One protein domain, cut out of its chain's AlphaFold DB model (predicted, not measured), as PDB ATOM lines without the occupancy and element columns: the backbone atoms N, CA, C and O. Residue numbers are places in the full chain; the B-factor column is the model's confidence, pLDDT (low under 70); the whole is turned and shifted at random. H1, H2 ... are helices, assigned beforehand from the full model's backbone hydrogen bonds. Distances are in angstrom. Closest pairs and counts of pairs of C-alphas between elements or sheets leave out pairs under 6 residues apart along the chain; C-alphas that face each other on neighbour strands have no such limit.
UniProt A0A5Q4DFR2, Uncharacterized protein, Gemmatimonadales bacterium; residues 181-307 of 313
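This is residues 181 to 307 of the 313 residues of an uncharacterized protein of Gemmatimonadales bacterium (UniProt A0A5Q4DFR2). Two long helices, H3 and H6, run opposite ways and overlap only in part, residues 234 to 242 of H3 beside residues 284 to 291 of H6, and together they make most of the length of a rod. Short helices lie along this pair: H2 crosses H3 towards one end, with H1 beyond it, H4 and H5 pack crosswise on H6 towards the other end, and H7 and H8 lie between these groups, H8 touching H3. The printed part has 127 residues, with eight named helices, H1 to H8 in chain order, and no named strand; its class is all helix. It is compact, with a radius of gyration of the C-alphas of 15.9 A, and spans 50 by 22 by 21 A.

After residues 181 to 193, which hold no named element, H1, residues 194 to 202, touches no helix. H2, residues 208 to 213, is only just apart from H1, at 8.2 A. H3, residues 225 to 244, touches H2 with residues 231 to 239 alone, the closest C-alphas being those of Ala 212 and Arg 232, 4.8 A apart; they run opposite ways at a steep tilt of 68 degrees, only just short of perpendicular. H4, residues 256 to 261, and H5, residues 264 to 271, are close but not clearly touching. H6, residues 275 to 291, touches H5 about perpendicular at 74 degrees, with the C-alphas of Ala 268 and Val 275 closest at 5.1 A. It touches H4 too, closest at the C-alphas of Val 259 and Arg 282, 5.9 A. H3 and H6 touch at a shallow tilt of 26 degrees, opposite ways, with the C-alphas of Lys 234 and Ala 291 closest at 4.5 A. H7, residues 294 to 297, is near H4 and H6. H8, residues 302 to 306, touches H3, closest at the C-alphas of Ala 242 and Leu 305, 6.0 A. Every O i to N i+4 pair is within hydrogen-bond range in H1, H2, H3, H4, H5 and H8, and 12 of 13 in H6; H7 is too short for such a pair.

H1 begins at C-alpha 194, (-6.255, 11.018, 33.252), and is 12.3 A long. H3 is 28.8 A long from C-alpha 225 at (-5.181, 4.470, 16.411), and H6 is 24.7 A long. H8 ends at C-alpha 306, (-20.263, 32.374, 22.120).

The C-alphas farthest apart are those of Pro 222 and His 272, 50.3 A. The links H2 to H3 and H3 to H4 are long. The printed part has no cut. Its mean pLDDT is 94.1, and residue 220 is under 70.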
ATOM      1  N   LEU A 181     -12.035  27.665  23.031       94.88
ATOM      2  CA  LEU A 181     -12.059  26.256  23.433       94.88
ATOM      3  C   LEU A 181     -10.866  25.479  22.858       94.88
ATOM      4  O   LEU A 181     -10.411  24.521  23.465       94.88
ATOM      5  N   GLY A 182     -10.333  25.911  21.712       93.88
ATOM      6  CA  GLY A 182      -9.142  25.328  21.111       93.88
ATOM      7  C   GLY A 182      -7.899  25.451  21.990       93.88
ATOM      8  O   GLY A 182      -7.040  24.584  21.928       93.88
ATOM      9  N   GLN A 183      -7.817  26.480  22.833       94.12
ATOM     10  CA  GLN A 183      -6.686  26.717  23.738       94.12
ATOM     11  C   GLN A 183      -6.843  26.009  25.090       94.12
ATOM     12  O   GLN A 183      -5.947  26.065  25.929       94.12
ATOM     13  N   GLU A 184      -7.980  25.357  25.319       96.25
ATOM     14  CA  GLU A 184      -8.244  24.634  26.557       96.25
ATOM     15  C   GLU A 184      -7.595  23.253  26.565       96.25
ATOM     16  O   GLU A 184      -7.312  22.681  25.512       96.25
ATOM     17  N   ASP A 185      -7.398  22.694  27.763       97.56
ATOM     18  CA  ASP A 185      -6.818  21.359  27.950       97.56
ATOM     19  C   ASP A 185      -7.652  20.290  27.214       97.56
ATOM     20  O   ASP A 185      -8.886  20.264  27.291       97.56
ATOM     21  N   ALA A 186      -6.975  19.366  26.527       97.62
ATOM     22  CA  ALA A 186      -7.594  18.260  25.794       97.62
ATOM     23  C   ALA A 186      -8.530  17.386  26.661       97.62
ATOM     24  O   ALA A 186      -9.418  16.726  26.123       97.62
ATOM     25  N   ARG A 187      -8.397  17.416  27.996       97.94
ATOM     26  CA  ARG A 187      -9.319  16.804  28.980       97.94
ATOM     27  C   ARG A 187     -10.763  17.295  28.888       97.94
ATOM     28  O   ARG A 187     -11.657  16.681  29.474       97.94
ATOM     29  N   LEU A 188     -11.008  18.414  28.211       97.44
ATOM     30  CA  LEU A 188     -12.371  18.853  27.935       97.44
ATOM     31  C   LEU A 188     -13.078  17.956  26.920       97.44
ATOM     32  O   LEU A 188     -14.302  17.957  26.906       97.44
ATOM     33  N   VAL A 189     -12.355  17.184  26.106       98.12
ATOM     34  CA  VAL A 189     -12.947  16.256  25.136       98.12
ATOM     35  C   VAL A 189     -13.432  14.987  25.840       98.12
ATOM     36  O   VAL A 189     -12.716  14.388  26.646       98.12
ATOM     37  N   ASP A 190     -14.654  14.557  25.526       98.00
ATOM     38  CA  ASP A 190     -15.230  13.336  26.088       98.00
ATOM     39  C   ASP A 190     -14.403  12.091  25.716       98.00
ATOM     40  O   ASP A 190     -14.044  11.870  24.555       98.00
ATOM     41  N   GLY A 191     -14.117  11.256  26.716       96.25
ATOM     42  CA  GLY A 191     -13.225  10.098  26.598       96.25
ATOM     43  C   GLY A 191     -11.759  10.371  26.968       96.25
ATOM     44  O   GLY A 191     -10.976   9.424  27.081       96.25
ATOM     45  N   VAL A 192     -11.368  11.625  27.233       97.25
ATOM     46  CA  VAL A 192     -10.010  11.971  27.694       97.25
ATOM     47  C   VAL A 192      -9.921  11.945  29.226       97.25
ATOM     48  O   VAL A 192      -9.903  12.972  29.901       97.25
ATOM     49  N   GLY A 193      -9.842  10.739  29.797       95.81
ATOM     50  CA  GLY A 193      -9.514  10.544  31.219       95.81
ATOM     51  C   GLY A 193      -8.029  10.791  31.537       95.81
ATOM     52  O   GLY A 193      -7.219  11.002  30.636       95.81
ATOM     53  N   ASP A 194      -7.628  10.700  32.811       96.44
ATOM     54  CA  ASP A 194      -6.255  11.018  33.252       96.44
ATOM     55  C   ASP A 194      -5.155  10.227  32.526       96.44
ATOM     56  O   ASP A 194      -4.110  10.788  32.176       96.44
ATOM     57  N   ALA A 195      -5.392   8.937  32.267       95.88
ATOM     58  CA  ALA A 195      -4.451   8.083  31.548       95.88
ATOM     59  C   ALA A 195      -4.281   8.526  30.084       95.88
ATOM     60  O   ALA A 195      -3.155   8.677  29.612       95.88
ATOM     61  N   MET A 196      -5.391   8.798  29.388       96.56
ATOM     62  CA  MET A 196      -5.371   9.280  28.004       96.56
ATOM     63  C   MET A 196      -4.758  10.680  27.911       96.56
ATOM     64  O   MET A 196      -3.915  10.920  27.054       96.56
ATOM     65  N   ALA A 197      -5.103  11.578  28.836       96.69
ATOM     66  CA  ALA A 197      -4.511  12.910  28.917       96.69
ATOM     67  C   ALA A 197      -2.987  12.838  29.085       96.69
ATOM     68  O   ALA A 197      -2.253  13.564  28.425       96.69
ATOM     69  N   SER A 198      -2.493  11.937  29.939       96.00
ATOM     70  CA  SER A 198      -1.049  11.742  30.125       96.00
ATOM     71  C   SER A 198      -0.374  11.219  28.851       96.00
ATOM     72  O   SER A 198       0.710  11.681  28.502       96.00
ATOM     73  N   ALA A 199      -1.031  10.307  28.126       95.31
ATOM     74  CA  ALA A 199      -0.535   9.790  26.854       95.31
ATOM     75  C   ALA A 199      -0.502  10.862  25.748       95.31
ATOM     76  O   ALA A 199       0.486  10.938  25.019       95.31
ATOM     77  N   LEU A 200      -1.537  11.707  25.654       95.62
ATOM     78  CA  LEU A 200      -1.606  12.838  24.717       95.62
ATOM     79  C   LEU A 200      -0.506  13.866  25.009       95.62
ATOM     80  O   LEU A 200       0.238  14.243  24.107       95.62
ATOM     81  N   ARG A 201      -0.307  14.228  26.286       95.44
ATOM     82  CA  ARG A 201       0.785  15.127  26.700       95.44
ATOM     83  C   ARG A 201       2.163  14.571  26.361       95.44
ATOM     84  O   ARG A 201       3.035  15.326  25.946       95.44
ATOM     85  N   GLY A 202       2.354  13.257  26.490       93.56
ATOM     86  CA  GLY A 202       3.581  12.581  26.062       93.56
ATOM     87  C   GLY A 202       3.868  12.703  24.558       93.56
ATOM     88  O   GLY A 202       5.014  12.535  24.155       93.56
ATOM     89  N   GLN A 203       2.856  13.023  23.747       92.56
ATOM     90  CA  GLN A 203       2.967  13.300  22.309       92.56
ATOM     91  C   GLN A 203       2.957  14.804  21.984       92.56
ATOM     92  O   GLN A 203       2.903  15.174  20.818       92.56
ATOM     93  N   GLY A 204       2.985  15.680  22.992       93.25
ATOM     94  CA  GLY A 204       2.891  17.128  22.792       93.25
ATOM     95  C   GLY A 204       1.484  17.635  22.460       93.25
ATOM     96  O   GLY A 204       1.339  18.801  22.123       93.25
ATOM     97  N   ILE A 205       0.452  16.795  22.582       95.19
ATOM     98  CA  ILE A 205      -0.947  17.190  22.391       95.19
ATOM     99  C   ILE A 205      -1.506  17.612  23.755       95.19
ATOM    100  O   ILE A 205      -1.854  16.770  24.587       95.19
ATOM    101  N   LEU A 206      -1.545  18.917  24.016       96.12
ATOM    102  CA  LEU A 206      -1.958  19.498  25.297       96.12
ATOM    103  C   LEU A 206      -3.379  20.063  25.237       96.12
ATOM    104  O   LEU A 206      -4.107  20.012  26.230       96.12
ATOM    105  N   THR A 207      -3.769  20.587  24.080       97.38
ATOM    106  CA  THR A 207      -4.987  21.379  23.896       97.38
ATOM    107  C   THR A 207      -6.018  20.706  22.992       97.38
ATOM    108  O   THR A 207      -5.706  19.790  22.225       97.38
ATOM    109  N   VAL A 208      -7.269  21.176  23.047       97.12
ATOM    110  CA  VAL A 208      -8.332  20.729  22.129       97.12
ATOM    111  C   VAL A 208      -7.960  21.019  20.671       97.12
ATOM    112  O   VAL A 208      -8.235  20.196  19.801       97.12
ATOM    113  N   ASN A 209      -7.310  22.155  20.389       94.00
ATOM    114  CA  ASN A 209      -6.881  22.510  19.038       94.00
ATOM    115  C   ASN A 209      -5.802  21.561  18.516       94.00
ATOM    116  O   ASN A 209      -5.949  21.030  17.419       94.00
ATOM    117  N   GLU A 210      -4.761  21.299  19.310       92.62
ATOM    118  CA  GLU A 210      -3.701  20.340  18.961       92.62
ATOM    119  C   GLU A 210      -4.280  18.942  18.716       92.62
ATOM    120  O   GLU A 210      -3.935  18.288  17.733       92.62
ATOM    121  N   LEU A 211      -5.235  18.508  19.547       95.38
ATOM    122  CA  LEU A 211      -5.937  17.240  19.348       95.38
ATOM    123  C   LEU A 211      -6.786  17.243  18.069       95.38
ATOM    124  O   LEU A 211      -6.903  16.216  17.405       95.38
ATOM    125  N   ALA A 212      -7.386  18.375  17.699       93.75
ATOM    126  CA  ALA A 212      -8.182  18.497  16.484       93.75
ATOM    127  C   ALA A 212      -7.324  18.469  15.204       93.75
ATOM    128  O   ALA A 212      -7.785  17.949  14.181       93.75
ATOM    129  N   VAL A 213      -6.096  18.995  15.235       88.44
ATOM    130  CA  VAL A 213      -5.196  19.014  14.065       88.44
ATOM    131  C   VAL A 213      -4.287  17.795  13.959       88.44
ATOM    132  O   VAL A 213      -3.721  17.591  12.890       88.44
ATOM    133  N   CYS A 214      -4.173  16.965  15.001       87.50
ATOM    134  CA  CYS A 214      -3.253  15.830  14.981       87.50
ATOM    135  C   CYS A 214      -3.527  14.859  13.813       87.50
ATOM    136  O   CYS A 214      -4.655  14.699  13.316       87.50
ATOM    137  N   GLU A 215      -2.485  14.157  13.386       84.94
ATOM    138  CA  GLU A 215      -2.490  13.194  12.294       84.94
ATOM    139  C   GLU A 215      -2.325  11.770  12.850       84.94
ATOM    140  O   GLU A 215      -1.207  11.296  13.012       84.94
ATOM    141  N   PRO A 216      -3.408  11.001  13.094       84.94
ATOM    142  CA  PRO A 216      -3.349   9.726  13.815       84.94
ATOM    143  C   PRO A 216      -2.469   8.637  13.185       84.94
ATOM    144  O   PRO A 216      -2.193   7.620  13.820       84.94
ATOM    145  N   LEU A 217      -2.083   8.790  11.916       75.19
ATOM    146  CA  LEU A 217      -1.154   7.881  11.243       75.19
ATOM    147  C   LEU A 217       0.312   8.275  11.450       75.19
ATOM    148  O   LEU A 217       1.145   7.375  11.530       75.19
ATOM    149  N   ASN A 218       0.594   9.573  11.568       71.06
ATOM    150  CA  ASN A 218       1.941  10.127  11.679       71.06
ATOM    151  C   ASN A 218       2.322  10.376  13.146       71.06
ATOM    152  O   ASN A 218       3.429  10.045  13.558       71.06
ATOM    153  N   ASP A 219       1.362  10.793  13.968       71.81
ATOM    154  CA  ASP A 219       1.520  11.063  15.401       71.81
ATOM    155  C   ASP A 219       1.290   9.806  16.255       71.81
ATOM    156  O   ASP A 219       0.748   9.850  17.360       71.81
ATOM    157  N   ARG A 220       1.660   8.626  15.741       63.84
ATOM    158  CA  ARG A 220       1.498   7.364  16.474       63.84
ATOM    159  C   ARG A 220       2.514   7.263  17.607       63.84
ATOM    160  O   ARG A 220       3.583   6.682  17.451       63.84
ATOM    161  N   GLY A 221       2.158   7.793  18.769       80.19
ATOM    162  CA  GLY A 221       2.798   7.431  20.032       80.19
ATOM    163  C   GLY A 221       2.138   6.198  20.675       80.19
ATOM    164  O   GLY A 221       1.652   5.310  19.974       80.19
ATOM    165  N   PRO A 222       2.076   6.115  22.018       89.50
ATOM    166  CA  PRO A 222       1.509   4.957  22.724       89.50
ATOM    167  C   PRO A 222      -0.023   4.832  22.625       89.50
ATOM    168  O   PRO A 222      -0.594   3.883  23.161       89.50
ATOM    169  N   ILE A 223      -0.706   5.786  21.985       92.94
ATOM    170  CA  ILE A 223      -2.169   5.810  21.899       92.94
ATOM    171  C   ILE A 223      -2.622   4.915  20.738       92.94
ATOM    172  O   ILE A 223      -2.155   5.099  19.612       92.94
ATOM    173  N   PRO A 224      -3.556   3.971  20.958       93.38
ATOM    174  CA  PRO A 224      -4.105   3.175  19.869       93.38
ATOM    175  C   PRO A 224      -4.814   4.051  18.824       93.38
ATOM    176  O   PRO A 224      -5.498   5.018  19.161       93.38
ATOM    177  N   LEU A 225      -4.692   3.676  17.546       90.06
ATOM    178  CA  LEU A 225      -5.181   4.470  16.411       90.06
ATOM    179  C   LEU A 225      -6.665   4.843  16.521       90.06
ATOM    180  O   LEU A 225      -7.025   5.993  16.299       90.06
ATOM    181  N   ILE A 226      -7.521   3.863  16.820       94.19
ATOM    182  CA  ILE A 226      -8.976   4.053  16.814       94.19
ATOM    183  C   ILE A 226      -9.412   5.085  17.874       94.19
ATOM    184  O   ILE A 226     -10.056   6.057  17.485       94.19
ATOM    185  N   PRO A 227      -8.996   4.974  19.154       95.19
ATOM    186  CA  PRO A 227      -9.191   6.033  20.144       95.19
ATOM    187  C   PRO A 227      -8.696   7.410  19.695       95.19
ATOM    188  O   PRO A 227      -9.416   8.389  19.846       95.19
ATOM    189  N   LEU A 228      -7.499   7.511  19.104       94.06
ATOM    190  CA  LEU A 228      -6.967   8.806  18.666       94.06
ATOM    191  C   LEU A 228      -7.817   9.434  17.547       94.06
ATOM    192  O   LEU A 228      -8.078  10.636  17.560       94.06
ATOM    193  N   VAL A 229      -8.305   8.622  16.601       90.69
ATOM    194  CA  VAL A 229      -9.227   9.068  15.542       90.69
ATOM    195  C   VAL A 229     -10.556   9.553  16.125       90.69
ATOM    196  O   VAL A 229     -11.072  10.583  15.681       90.69
ATOM    197  N   GLU A 230     -11.107   8.843  17.110       95.88
ATOM    198  CA  GLU A 230     -12.348   9.231  17.787       95.88
ATOM    199  C   GLU A 230     -12.187  10.571  18.517       95.88
ATOM    200  O   GLU A 230     -12.954  11.503  18.276       95.88
ATOM    201  N   LEU A 231     -11.148  10.697  19.346       96.75
ATOM    202  CA  LEU A 231     -10.868  11.899  20.134       96.75
ATOM    203  C   LEU A 231     -10.630  13.124  19.249       96.75
ATOM    204  O   LEU A 231     -11.201  14.187  19.497       96.75
ATOM    205  N   ARG A 232      -9.870  12.965  18.159       94.50
ATOM    206  CA  ARG A 232      -9.702  14.017  17.150       94.50
ATOM    207  C   ARG A 232     -11.037  14.439  16.540       94.50
ATOM    208  O   ARG A 232     -11.287  15.627  16.338       94.50
ATOM    209  N   SER A 233     -11.900  13.474  16.226       91.69
ATOM    210  CA  SER A 233     -13.209  13.747  15.623       91.69
ATOM    211  C   SER A 233     -14.118  14.519  16.583       91.69
ATOM    212  O   SER A 233     -14.759  15.483  16.166       91.69
ATOM    213  N   LYS A 234     -14.109  14.159  17.872       97.12
ATOM    214  CA  LYS A 234     -14.817  14.889  18.931       97.12
ATOM    215  C   LYS A 234     -14.270  16.307  19.112       97.12
ATOM    216  O   LYS A 234     -15.052  17.250  19.110       97.12
ATOM    217  N   ALA A 235     -12.949  16.488  19.161       96.50
ATOM    218  CA  ALA A 235     -12.333  17.814  19.255       96.50
ATOM    219  C   ALA A 235     -12.760  18.733  18.093       96.50
ATOM    220  O   ALA A 235     -13.176  19.872  18.307       96.50
ATOM    221  N   ARG A 236     -12.752  18.216  16.856       92.62
ATOM    222  CA  ARG A 236     -13.221  18.955  15.670       92.62
ATOM    223  C   ARG A 236     -14.705  19.297  15.732       92.62
ATOM    224  O   ARG A 236     -15.078  20.418  15.387       92.62
ATOM    225  N   LEU A 237     -15.538  18.341  16.149       93.62
ATOM    226  CA  LEU A 237     -16.969  18.564  16.337       93.62
ATOM    227  C   LEU A 237     -17.198  19.691  17.346       93.62
ATOM    228  O   LEU A 237     -17.902  20.643  17.027       93.62
ATOM    229  N   ALA A 238     -16.534  19.640  18.502       95.94
ATOM    230  CA  ALA A 238     -16.659  20.659  19.537       95.94
ATOM    231  C   ALA A 238     -16.303  22.063  19.030       95.94
ATOM    232  O   ALA A 238     -17.098  22.989  19.183       95.94
ATOM    233  N   LEU A 239     -15.137  22.220  18.391       93.44
ATOM    234  CA  LEU A 239     -14.668  23.524  17.907       93.44
ATOM    235  C   LEU A 239     -15.594  24.098  16.837       93.44
ATOM    236  O   LEU A 239     -15.974  25.265  16.914       93.44
ATOM    237  N   ARG A 240     -16.022  23.270  15.878       88.94
ATOM    238  CA  ARG A 240     -16.952  23.694  14.826       88.94
ATOM    239  C   ARG A 240     -18.311  24.076  15.399       88.94
ATOM    240  O   ARG A 240     -18.820  25.151  15.097       88.94
ATOM    241  N   THR A 241     -18.891  23.213  16.226       92.69
ATOM    242  CA  THR A 241     -20.215  23.444  16.799       92.69
ATOM    243  C   THR A 241     -20.224  24.690  17.673       92.69
ATOM    244  O   THR A 241     -21.132  25.499  17.514       92.69
ATOM    245  N   ALA A 242     -19.216  24.891  18.529       94.25
ATOM    246  CA  ALA A 242     -19.109  26.086  19.366       94.25
ATOM    247  C   ALA A 242     -18.962  27.363  18.521       94.25
ATOM    248  O   ALA A 242     -19.705  28.324  18.718       94.25
ATOM    249  N   ALA A 243     -18.090  27.343  17.508       89.75
ATOM    250  CA  ALA A 243     -17.875  28.482  16.618       89.75
ATOM    251  C   ALA A 243     -19.123  28.881  15.811       89.75
ATOM    252  O   ALA A 243     -19.224  30.037  15.392       89.75
ATOM    253  N   GLU A 244     -20.075  27.968  15.610       89.25
ATOM    254  CA  GLU A 244     -21.346  28.228  14.928       89.25
ATOM    255  C   GLU A 244     -22.415  28.857  15.835       89.25
ATOM    256  O   GLU A 244     -23.364  29.427  15.301       89.25
ATOM    257  N   ILE A 245     -22.292  28.796  17.171       92.81
ATOM    258  CA  ILE A 245     -23.339  29.276  18.090       92.81
ATOM    259  C   ILE A 245     -23.501  30.797  17.963       92.81
ATOM    260  O   ILE A 245     -22.597  31.573  18.276       92.81
ATOM    261  N   ARG A 246     -24.673  31.243  17.507       91.19
ATOM    262  CA  ARG A 246     -25.088  32.645  17.398       91.19
ATOM    263  C   ARG A 246     -26.524  32.716  17.884       91.19
ATOM    264  O   ARG A 246     -27.405  32.158  17.240       91.19
ATOM    265  N   VAL A 247     -26.728  33.340  19.036       92.31
ATOM    266  CA  VAL A 247     -28.037  33.403  19.687       92.31
ATOM    267  C   VAL A 247     -28.284  34.767  20.307       92.31
ATOM    268  O   VAL A 247     -27.345  35.500  20.622       92.31
ATOM    269  N   SER A 248     -29.557  35.070  20.505       93.12
ATOM    270  CA  SER A 248     -30.066  36.246  21.194       93.12
ATOM    271  C   SER A 248     -29.618  36.302  22.660       93.12
ATOM    272  O   SER A 248     -29.421  35.277  23.322       93.12
ATOM    273  N   ASP A 249     -29.528  37.520  23.201       94.12
ATOM    274  CA  ASP A 249     -29.010  37.796  24.550       94.12
ATOM    275  C   ASP A 249     -29.725  37.026  25.672       94.12
ATOM    276  O   ASP A 249     -29.111  36.709  26.697       94.12
ATOM    277  N   GLY A 250     -31.006  36.693  25.477       95.44
ATOM    278  CA  GLY A 250     -31.811  35.935  26.433       95.44
ATOM    279  C   GLY A 250     -31.254  34.545  26.751       95.44
ATOM    280  O   GLY A 250     -31.420  34.064  27.869       95.44
ATOM    281  N   PHE A 251     -30.523  33.924  25.820       96.62
ATOM    282  CA  PHE A 251     -29.916  32.607  26.029       96.62
ATOM    283  C   PHE A 251     -28.555  32.666  26.723       96.62
ATOM    284  O   PHE A 251     -28.133  31.680  27.321       96.62
ATOM    285  N   LEU A 252     -27.857  33.807  26.682       95.94
ATOM    286  CA  LEU A 252     -26.453  33.904  27.099       95.94
ATOM    287  C   LEU A 252     -26.228  33.589  28.587       95.94
ATOM    288  O   LEU A 252     -25.117  33.243  28.978       95.94
ATOM    289  N   ARG A 253     -27.254  33.734  29.429       95.81
ATOM    290  CA  ARG A 253     -27.159  33.463  30.874       95.81
ATOM    291  C   ARG A 253     -27.395  32.002  31.240       95.81
ATOM    292  O   ARG A 253     -27.130  31.638  32.378       95.81
ATOM    293  N   LEU A 254     -27.906  31.203  30.308       96.94
ATOM    294  CA  LEU A 254     -28.165  29.793  30.539       96.94
ATOM    295  C   LEU A 254     -26.854  29.017  30.481       96.94
ATOM    296  O   LEU A 254     -25.987  29.288  29.646       96.94
ATOM    297  N   THR A 255     -26.726  28.026  31.346       97.12
ATOM    298  CA  THR A 255     -25.742  26.957  31.195       97.12
ATOM    299  C   THR A 255     -26.133  26.048  30.033       97.12
ATOM    300  O   THR A 255     -27.315  25.899  29.708       97.12
ATOM    301  N   ALA A 256     -25.149  25.401  29.405       96.75
ATOM    302  CA  ALA A 256     -25.421  24.390  28.384       96.75
ATOM    303  C   ALA A 256     -26.342  23.277  28.929       96.75
ATOM    304  O   ALA A 256     -27.267  22.828  28.254       96.75
ATOM    305  N   TRP A 257     -26.181  22.907  30.197       96.50
ATOM    306  CA  TRP A 257     -27.046  21.922  30.842       96.50
ATOM    307  C   TRP A 257     -28.501  22.372  31.008       96.50
ATOM    308  O   TRP A 257     -29.422  21.605  30.717       96.50
ATOM    309  N   GLU A 258     -28.742  23.626  31.399       97.62
ATOM    310  CA  GLU A 258     -30.103  24.178  31.452       97.62
ATOM    311  C   GLU A 258     -30.773  24.170  30.074       97.62
ATOM    312  O   GLU A 258     -31.964  23.865  29.978       97.62
ATOM    313  N   VAL A 259     -30.017  24.433  29.002       97.88
ATOM    314  CA  VAL A 259     -30.515  24.338  27.620       97.88
ATOM    315  C   VAL A 259     -30.957  22.907  27.275       97.88
ATOM    316  O   VAL A 259     -31.963  22.714  26.593       97.88
ATOM    317  N   LEU A 260     -30.252  21.880  27.746       97.31
ATOM    318  CA  LEU A 260     -30.615  20.488  27.454       97.31
ATOM    319  C   LEU A 260     -31.818  20.001  28.263       97.31
ATOM    320  O   LEU A 260     -32.675  19.283  27.734       97.31
ATOM    321  N   LEU A 261     -31.907  20.393  29.533       97.19
ATOM    322  CA  LEU A 261     -32.976  19.939  30.423       97.19
ATOM    323  C   LEU A 261     -34.288  20.706  30.249       97.19
ATOM    324  O   LEU A 261     -35.361  20.148  30.485       97.19
ATOM    325  N   THR A 262     -34.235  21.966  29.824       97.94
ATOM    326  CA  THR A 262     -35.438  22.795  29.713       97.94
ATOM    327  C   THR A 262     -36.174  22.504  28.398       97.94
ATOM    328  O   THR A 262     -35.550  22.494  27.332       97.94
ATOM    329  N   PRO A 263     -37.503  22.275  28.413       98.19
ATOM    330  CA  PRO A 263     -38.282  22.114  27.188       98.19
ATOM    331  C   PRO A 263     -38.138  23.319  26.251       98.19
ATOM    332  O   PRO A 263     -38.159  24.466  26.698       98.19
ATOM    333  N   THR A 264     -38.054  23.075  24.942       97.88
ATOM    334  CA  THR A 264     -37.770  24.112  23.932       97.88
ATOM    335  C   THR A 264     -38.727  25.307  23.990       97.88
ATOM    336  O   THR A 264     -38.288  26.450  23.909       97.88
ATOM    337  N   ALA A 265     -40.027  25.067  24.189       97.75
ATOM    338  CA  ALA A 265     -41.015  26.142  24.309       97.75
ATOM    339  C   ALA A 265     -40.777  27.020  25.552       97.75
ATOM    340  O   ALA A 265     -40.927  28.238  25.494       97.75
ATOM    341  N   THR A 266     -40.363  26.412  26.666       98.00
ATOM    342  CA  THR A 266     -40.027  27.125  27.904       98.00
ATOM    343  C   THR A 266     -38.727  27.912  27.757       98.00
ATOM    344  O   THR A 266     -38.657  29.044  28.224       98.00
ATOM    345  N   LEU A 267     -37.722  27.358  27.066       97.38
ATOM    346  CA  LEU A 267     -36.486  28.078  26.736       97.38
ATOM    347  C   LEU A 267     -36.767  29.343  25.928       97.38
ATOM    348  O   LEU A 267     -36.313  30.418  26.309       97.38
ATOM    349  N   ALA A 268     -37.541  29.213  24.848       97.25
ATOM    350  CA  ALA A 268     -37.917  30.329  23.988       97.25
ATOM    351  C   ALA A 268     -38.667  31.418  24.770       97.25
ATOM    352  O   ALA A 268     -38.331  32.598  24.676       97.25
ATOM    353  N   LEU A 269     -39.625  31.012  25.614       97.25
ATOM    354  CA  LEU A 269     -40.384  31.928  26.462       97.25
ATOM    355  C   LEU A 269     -39.481  32.694  27.440       97.25
ATOM    356  O   LEU A 269     -39.575  33.917  27.522       97.25
ATOM    357  N   ASN A 270     -38.598  31.990  28.156       95.50
ATOM    358  CA  ASN A 270     -37.709  32.586  29.158       95.50
ATOM    359  C   ASN A 270     -36.651  33.506  28.534       95.50
ATOM    360  O   ASN A 270     -36.265  34.501  29.141       95.50
ATOM    361  N   ALA A 271     -36.183  33.173  27.330       95.69
ATOM    362  CA  ALA A 271     -35.206  33.966  26.591       95.69
ATOM    363  C   ALA A 271     -35.841  35.109  25.775       95.69
ATOM    364  O   ALA A 271     -35.105  35.877  25.158       95.69
ATOM    365  N   HIS A 272     -37.176  35.228  25.763       96.44
ATOM    366  CA  HIS A 272     -37.919  36.141  24.886       96.44
ATOM    367  C   HIS A 272     -37.508  36.012  23.407       96.44
ATOM    368  O   HIS A 272     -37.328  37.010  22.712       96.44
ATOM    369  N   ALA A 273     -37.343  34.773  22.942       94.62
ATOM    370  CA  ALA A 273     -36.823  34.432  21.621       94.62
ATOM    371  C   ALA A 273     -37.762  33.483  20.857       94.62
ATOM    372  O   ALA A 273     -38.745  32.978  21.404       94.62
ATOM    373  N   ASP A 274     -37.458  33.233  19.581       95.31
ATOM    374  CA  ASP A 274     -38.239  32.320  18.745       95.31
ATOM    375  C   ASP A 274     -38.009  30.842  19.125       95.31
ATOM    376  O   ASP A 274     -36.908  30.433  19.509       95.31
ATOM    377  N   VAL A 275     -39.046  30.008  18.983       95.56
ATOM    378  CA  VAL A 275     -38.971  28.563  19.282       95.56
ATOM    379  C   VAL A 275     -37.960  27.849  18.380       95.56
ATOM    380  O   VAL A 275     -37.303  26.909  18.829       95.56
ATOM    381  N   THR A 276     -37.790  28.305  17.138       94.25
ATOM    382  CA  THR A 276     -36.809  27.767  16.186       94.25
ATOM    383  C   THR A 276     -35.384  28.048  16.649       94.25
ATOM    384  O   THR A 276     -34.537  27.161  16.583       94.25
ATOM    385  N   GLU A 277     -35.121  29.249  17.173       93.44
ATOM    386  CA  GLU A 277     -33.810  29.612  17.720       93.44
ATOM    387  C   GLU A 277     -33.475  28.762  18.956       93.44
ATOM    388  O   GLU A 277     -32.376  28.214  19.052       93.44
ATOM    389  N   ALA A 278     -34.444  28.559  19.858       96.81
ATOM    390  CA  ALA A 278     -34.282  27.676  21.014       96.81
ATOM    391  C   ALA A 278     -34.037  26.209  20.606       96.81
ATOM    392  O   ALA A 278     -33.194  25.533  21.201       96.81
ATOM    393  N   ALA A 279     -34.760  25.708  19.596       95.94
ATOM    394  CA  ALA A 279     -34.586  24.351  19.075       95.94
ATOM    395  C   ALA A 279     -33.187  24.163  18.475       95.94
ATOM    396  O   ALA A 279     -32.504  23.188  18.784       95.94
ATOM    397  N   TRP A 280     -32.756  25.134  17.671       95.62
ATOM    398  CA  TRP A 280     -31.438  25.150  17.054       95.62
ATOM    399  C   TRP A 280     -30.320  25.200  18.099       95.62
ATOM    400  O   TRP A 280     -29.384  24.404  18.035       95.62
ATOM    401  N   LEU A 281     -30.431  26.070  19.110       97.31
ATOM    402  CA  LEU A 281     -29.450  26.136  20.194       97.31
ATOM    403  C   LEU A 281     -29.362  24.794  20.929       97.31
ATOM    404  O   LEU A 281     -28.264  24.293  21.159       97.31
ATOM    405  N   ARG A 282     -30.504  24.180  21.259       98.06
ATOM    406  CA  ARG A 282     -30.547  22.869  21.919       98.06
ATOM    407  C   ARG A 282     -29.876  21.778  21.084       98.06
ATOM    408  O   ARG A 282     -29.161  20.954  21.646       98.06
ATOM    409  N   GLU A 283     -30.058  21.784  19.765       97.31
ATOM    410  CA  GLU A 283     -29.360  20.869  18.855       97.31
ATOM    411  C   GLU A 283     -27.838  21.069  18.918       97.31
ATOM    412  O   GLU A 283     -27.091  20.099  19.065       97.31
ATOM    413  N   LYS A 284     -27.366  22.323  18.883       96.81
ATOM    414  CA  LYS A 284     -25.931  22.638  18.983       96.81
ATOM    415  C   LYS A 284     -25.342  22.212  20.322       96.81
ATOM    416  O   LYS A 284     -24.297  21.569  20.339       96.81
ATOM    417  N   ILE A 285     -26.018  22.499  21.433       97.94
ATOM    418  CA  ILE A 285     -25.556  22.048  22.749       97.94
ATOM    419  C   ILE A 285     -25.574  20.515  22.850       97.94
ATOM    420  O   ILE A 285     -24.638  19.934  23.390       97.94
ATOM    421  N   GLY A 286     -26.565  19.839  22.262       97.50
ATOM    422  CA  GLY A 286     -26.601  18.376  22.206       97.50
ATOM    423  C   GLY A 286     -25.419  17.778  21.439       97.50
ATOM    424  O   GLY A 286     -24.850  16.776  21.862       97.50
ATOM    425  N   ALA A 287     -24.991  18.414  20.346       96.62
ATOM    426  CA  ALA A 287     -23.780  18.011  19.635       96.62
ATOM    427  C   ALA A 287     -22.504  18.244  20.468       96.62
ATOM    428  O   ALA A 287     -21.582  17.429  20.405       96.62
ATOM    429  N   LEU A 288     -22.458  19.309  21.281       97.56
ATOM    430  CA  LEU A 288     -21.362  19.520  22.230       97.56
ATOM    431  C   LEU A 288     -21.336  18.451  23.332       97.56
ATOM    432  O   LEU A 288     -20.244  18.011  23.670       97.56
ATOM    433  N   GLU A 289     -22.486  17.981  23.837       97.44
ATOM    434  CA  GLU A 289     -22.587  16.894  24.842       97.44
ATOM    435  C   GLU A 289     -21.922  15.593  24.369       97.44
ATOM    436  O   GLU A 289     -21.332  14.864  25.157       97.44
ATOM    437  N   VAL A 290     -21.970  15.311  23.064       97.38
ATOM    438  CA  VAL A 290     -21.308  14.137  22.470       97.38
ATOM    439  C   VAL A 290     -19.785  14.307  22.398       97.38
ATOM    440  O   VAL A 290     -19.041  13.325  22.371       97.38
ATOM    441  N   ALA A 291     -19.309  15.549  22.315       97.62
ATOM    442  CA  ALA A 291     -17.914  15.868  22.036       97.62
ATOM    443  C   ALA A 291     -17.107  16.250  23.281       97.62
ATOM    444  O   ALA A 291     -15.903  15.993  23.335       97.62
ATOM    445  N   LEU A 292     -17.746  16.890  24.257       97.75
ATOM    446  CA  LEU A 292     -17.115  17.480  25.428       97.75
ATOM    447  C   LEU A 292     -17.553  16.779  26.705       97.75
ATOM    448  O   LEU A 292     -18.631  16.200  26.788       97.75
ATOM    449  N   ASN A 293     -16.714  16.868  27.731       95.62
ATOM    450  CA  ASN A 293     -17.017  16.262  29.009       95.62
ATOM    451  C   ASN A 293     -18.230  16.952  29.665       95.62
ATOM    452  O   ASN A 293     -18.377  18.181  29.675       95.62
ATOM    453  N   HIS A 294     -19.089  16.131  30.257       94.88
ATOM    454  CA  HIS A 294     -20.332  16.572  30.881       94.88
ATOM    455  C   HIS A 294     -20.108  17.537  32.069       94.88
ATOM    456  O   HIS A 294     -20.856  18.494  32.268       94.88
ATOM    457  N   HIS A 295     -19.042  17.347  32.856       94.81
ATOM    458  CA  HIS A 295     -18.735  18.221  33.997       94.81
ATOM    459  C   HIS A 295     -18.406  19.664  33.566       94.81
ATOM    460  O   HIS A 295     -18.736  20.619  34.263       94.81
ATOM    461  N   PHE A 296     -17.776  19.841  32.410       95.38
ATOM    462  CA  PHE A 296     -17.501  21.137  31.812       95.38
ATOM    463  C   PHE A 296     -18.793  21.762  31.286       95.38
ATOM    464  O   PHE A 296     -19.113  22.895  31.646       95.38
ATOM    465  N   LEU A 297     -19.577  21.009  30.506       94.69
ATOM    466  CA  LEU A 297     -20.830  21.509  29.935       94.69
ATOM    467  C   LEU A 297     -21.872  21.892  30.991       94.69
ATOM    468  O   LEU A 297     -22.598  22.866  30.820       94.69
ATOM    469  N   SER A 298     -21.904  21.196  32.126       95.75
ATOM    470  CA  SER A 298     -22.792  21.557  33.240       95.75
ATOM    471  C   SER A 298     -22.470  22.892  33.906       95.75
ATOM    472  O   SER A 298     -23.304  23.427  34.636       95.75
ATOM    473  N   ARG A 299     -21.285  23.453  33.648       96.25
ATOM    474  CA  ARG A 299     -20.814  24.700  34.257       96.25
ATOM    475  C   ARG A 299     -20.664  25.842  33.266       96.25
ATOM    476  O   ARG A 299     -20.726  26.992  33.685       96.25
ATOM    477  N   VAL A 300     -20.444  25.534  31.990       96.31
ATOM    478  CA  VAL A 300     -20.245  26.553  30.961       96.31
ATOM    479  C   VAL A 300     -21.574  27.186  30.558       96.31
ATOM    480  O   VAL A 300     -22.579  26.513  30.305       96.31
ATOM    481  N   THR A 301     -21.570  28.507  30.487       97.44
ATOM    482  CA  THR A 301     -22.683  29.305  29.984       97.44
ATOM    483  C   THR A 301     -22.650  29.419  28.467       97.44
ATOM    484  O   THR A 301     -21.597  29.357  27.829       97.44
ATOM    485  N   VAL A 302     -23.812  29.661  27.863       96.56
ATOM    486  CA  VAL A 302     -23.901  29.970  26.431       96.56
ATOM    487  C   VAL A 302     -23.101  31.238  26.111       96.56
ATOM    488  O   VAL A 302     -22.465  31.308  25.064       96.56
ATOM    489  N   ARG A 303     -23.036  32.214  27.032       95.94
ATOM    490  CA  ARG A 303     -22.151  33.384  26.901       95.94
ATOM    491  C   ARG A 303     -20.698  32.996  26.692       95.94
ATOM    492  O   ARG A 303     -20.053  33.556  25.812       95.94
ATOM    493  N   GLU A 304     -20.180  32.094  27.514       94.69
ATOM    494  CA  GLU A 304     -18.794  31.646  27.402       94.69
ATOM    495  C   GLU A 304     -18.579  30.871  26.105       94.69
ATOM    496  O   GLU A 304     -17.569  31.081  25.451       94.69
ATOM    497  N   LEU A 305     -19.540  30.049  25.672       94.38
ATOM    498  CA  LEU A 305     -19.452  29.336  24.393       94.38
ATOM    499  C   LEU A 305     -19.499  30.258  23.165       94.38
ATOM    500  O   LEU A 305     -18.938  29.902  22.141       94.38
ATOM    501  N   VAL A 306     -20.162  31.415  23.241       90.62
ATOM    502  CA  VAL A 306     -20.263  32.374  22.120       90.62
ATOM    503  C   VAL A 306     -19.131  33.409  22.133       90.62
ATOM    504  O   VAL A 306     -18.754  33.939  21.088       90.62
ATOM    505  N   GLY A 307     -18.613  33.751  23.314       81.19
ATOM    506  CA  GLY A 307     -17.614  34.803  23.501       81.19
ATOM    507  C   GLY A 307     -16.167  34.308  23.456       81.19
ATOM    508  O   GLY A 307     -15.891  33.119  23.511       81.19
TER     509      GLY A 307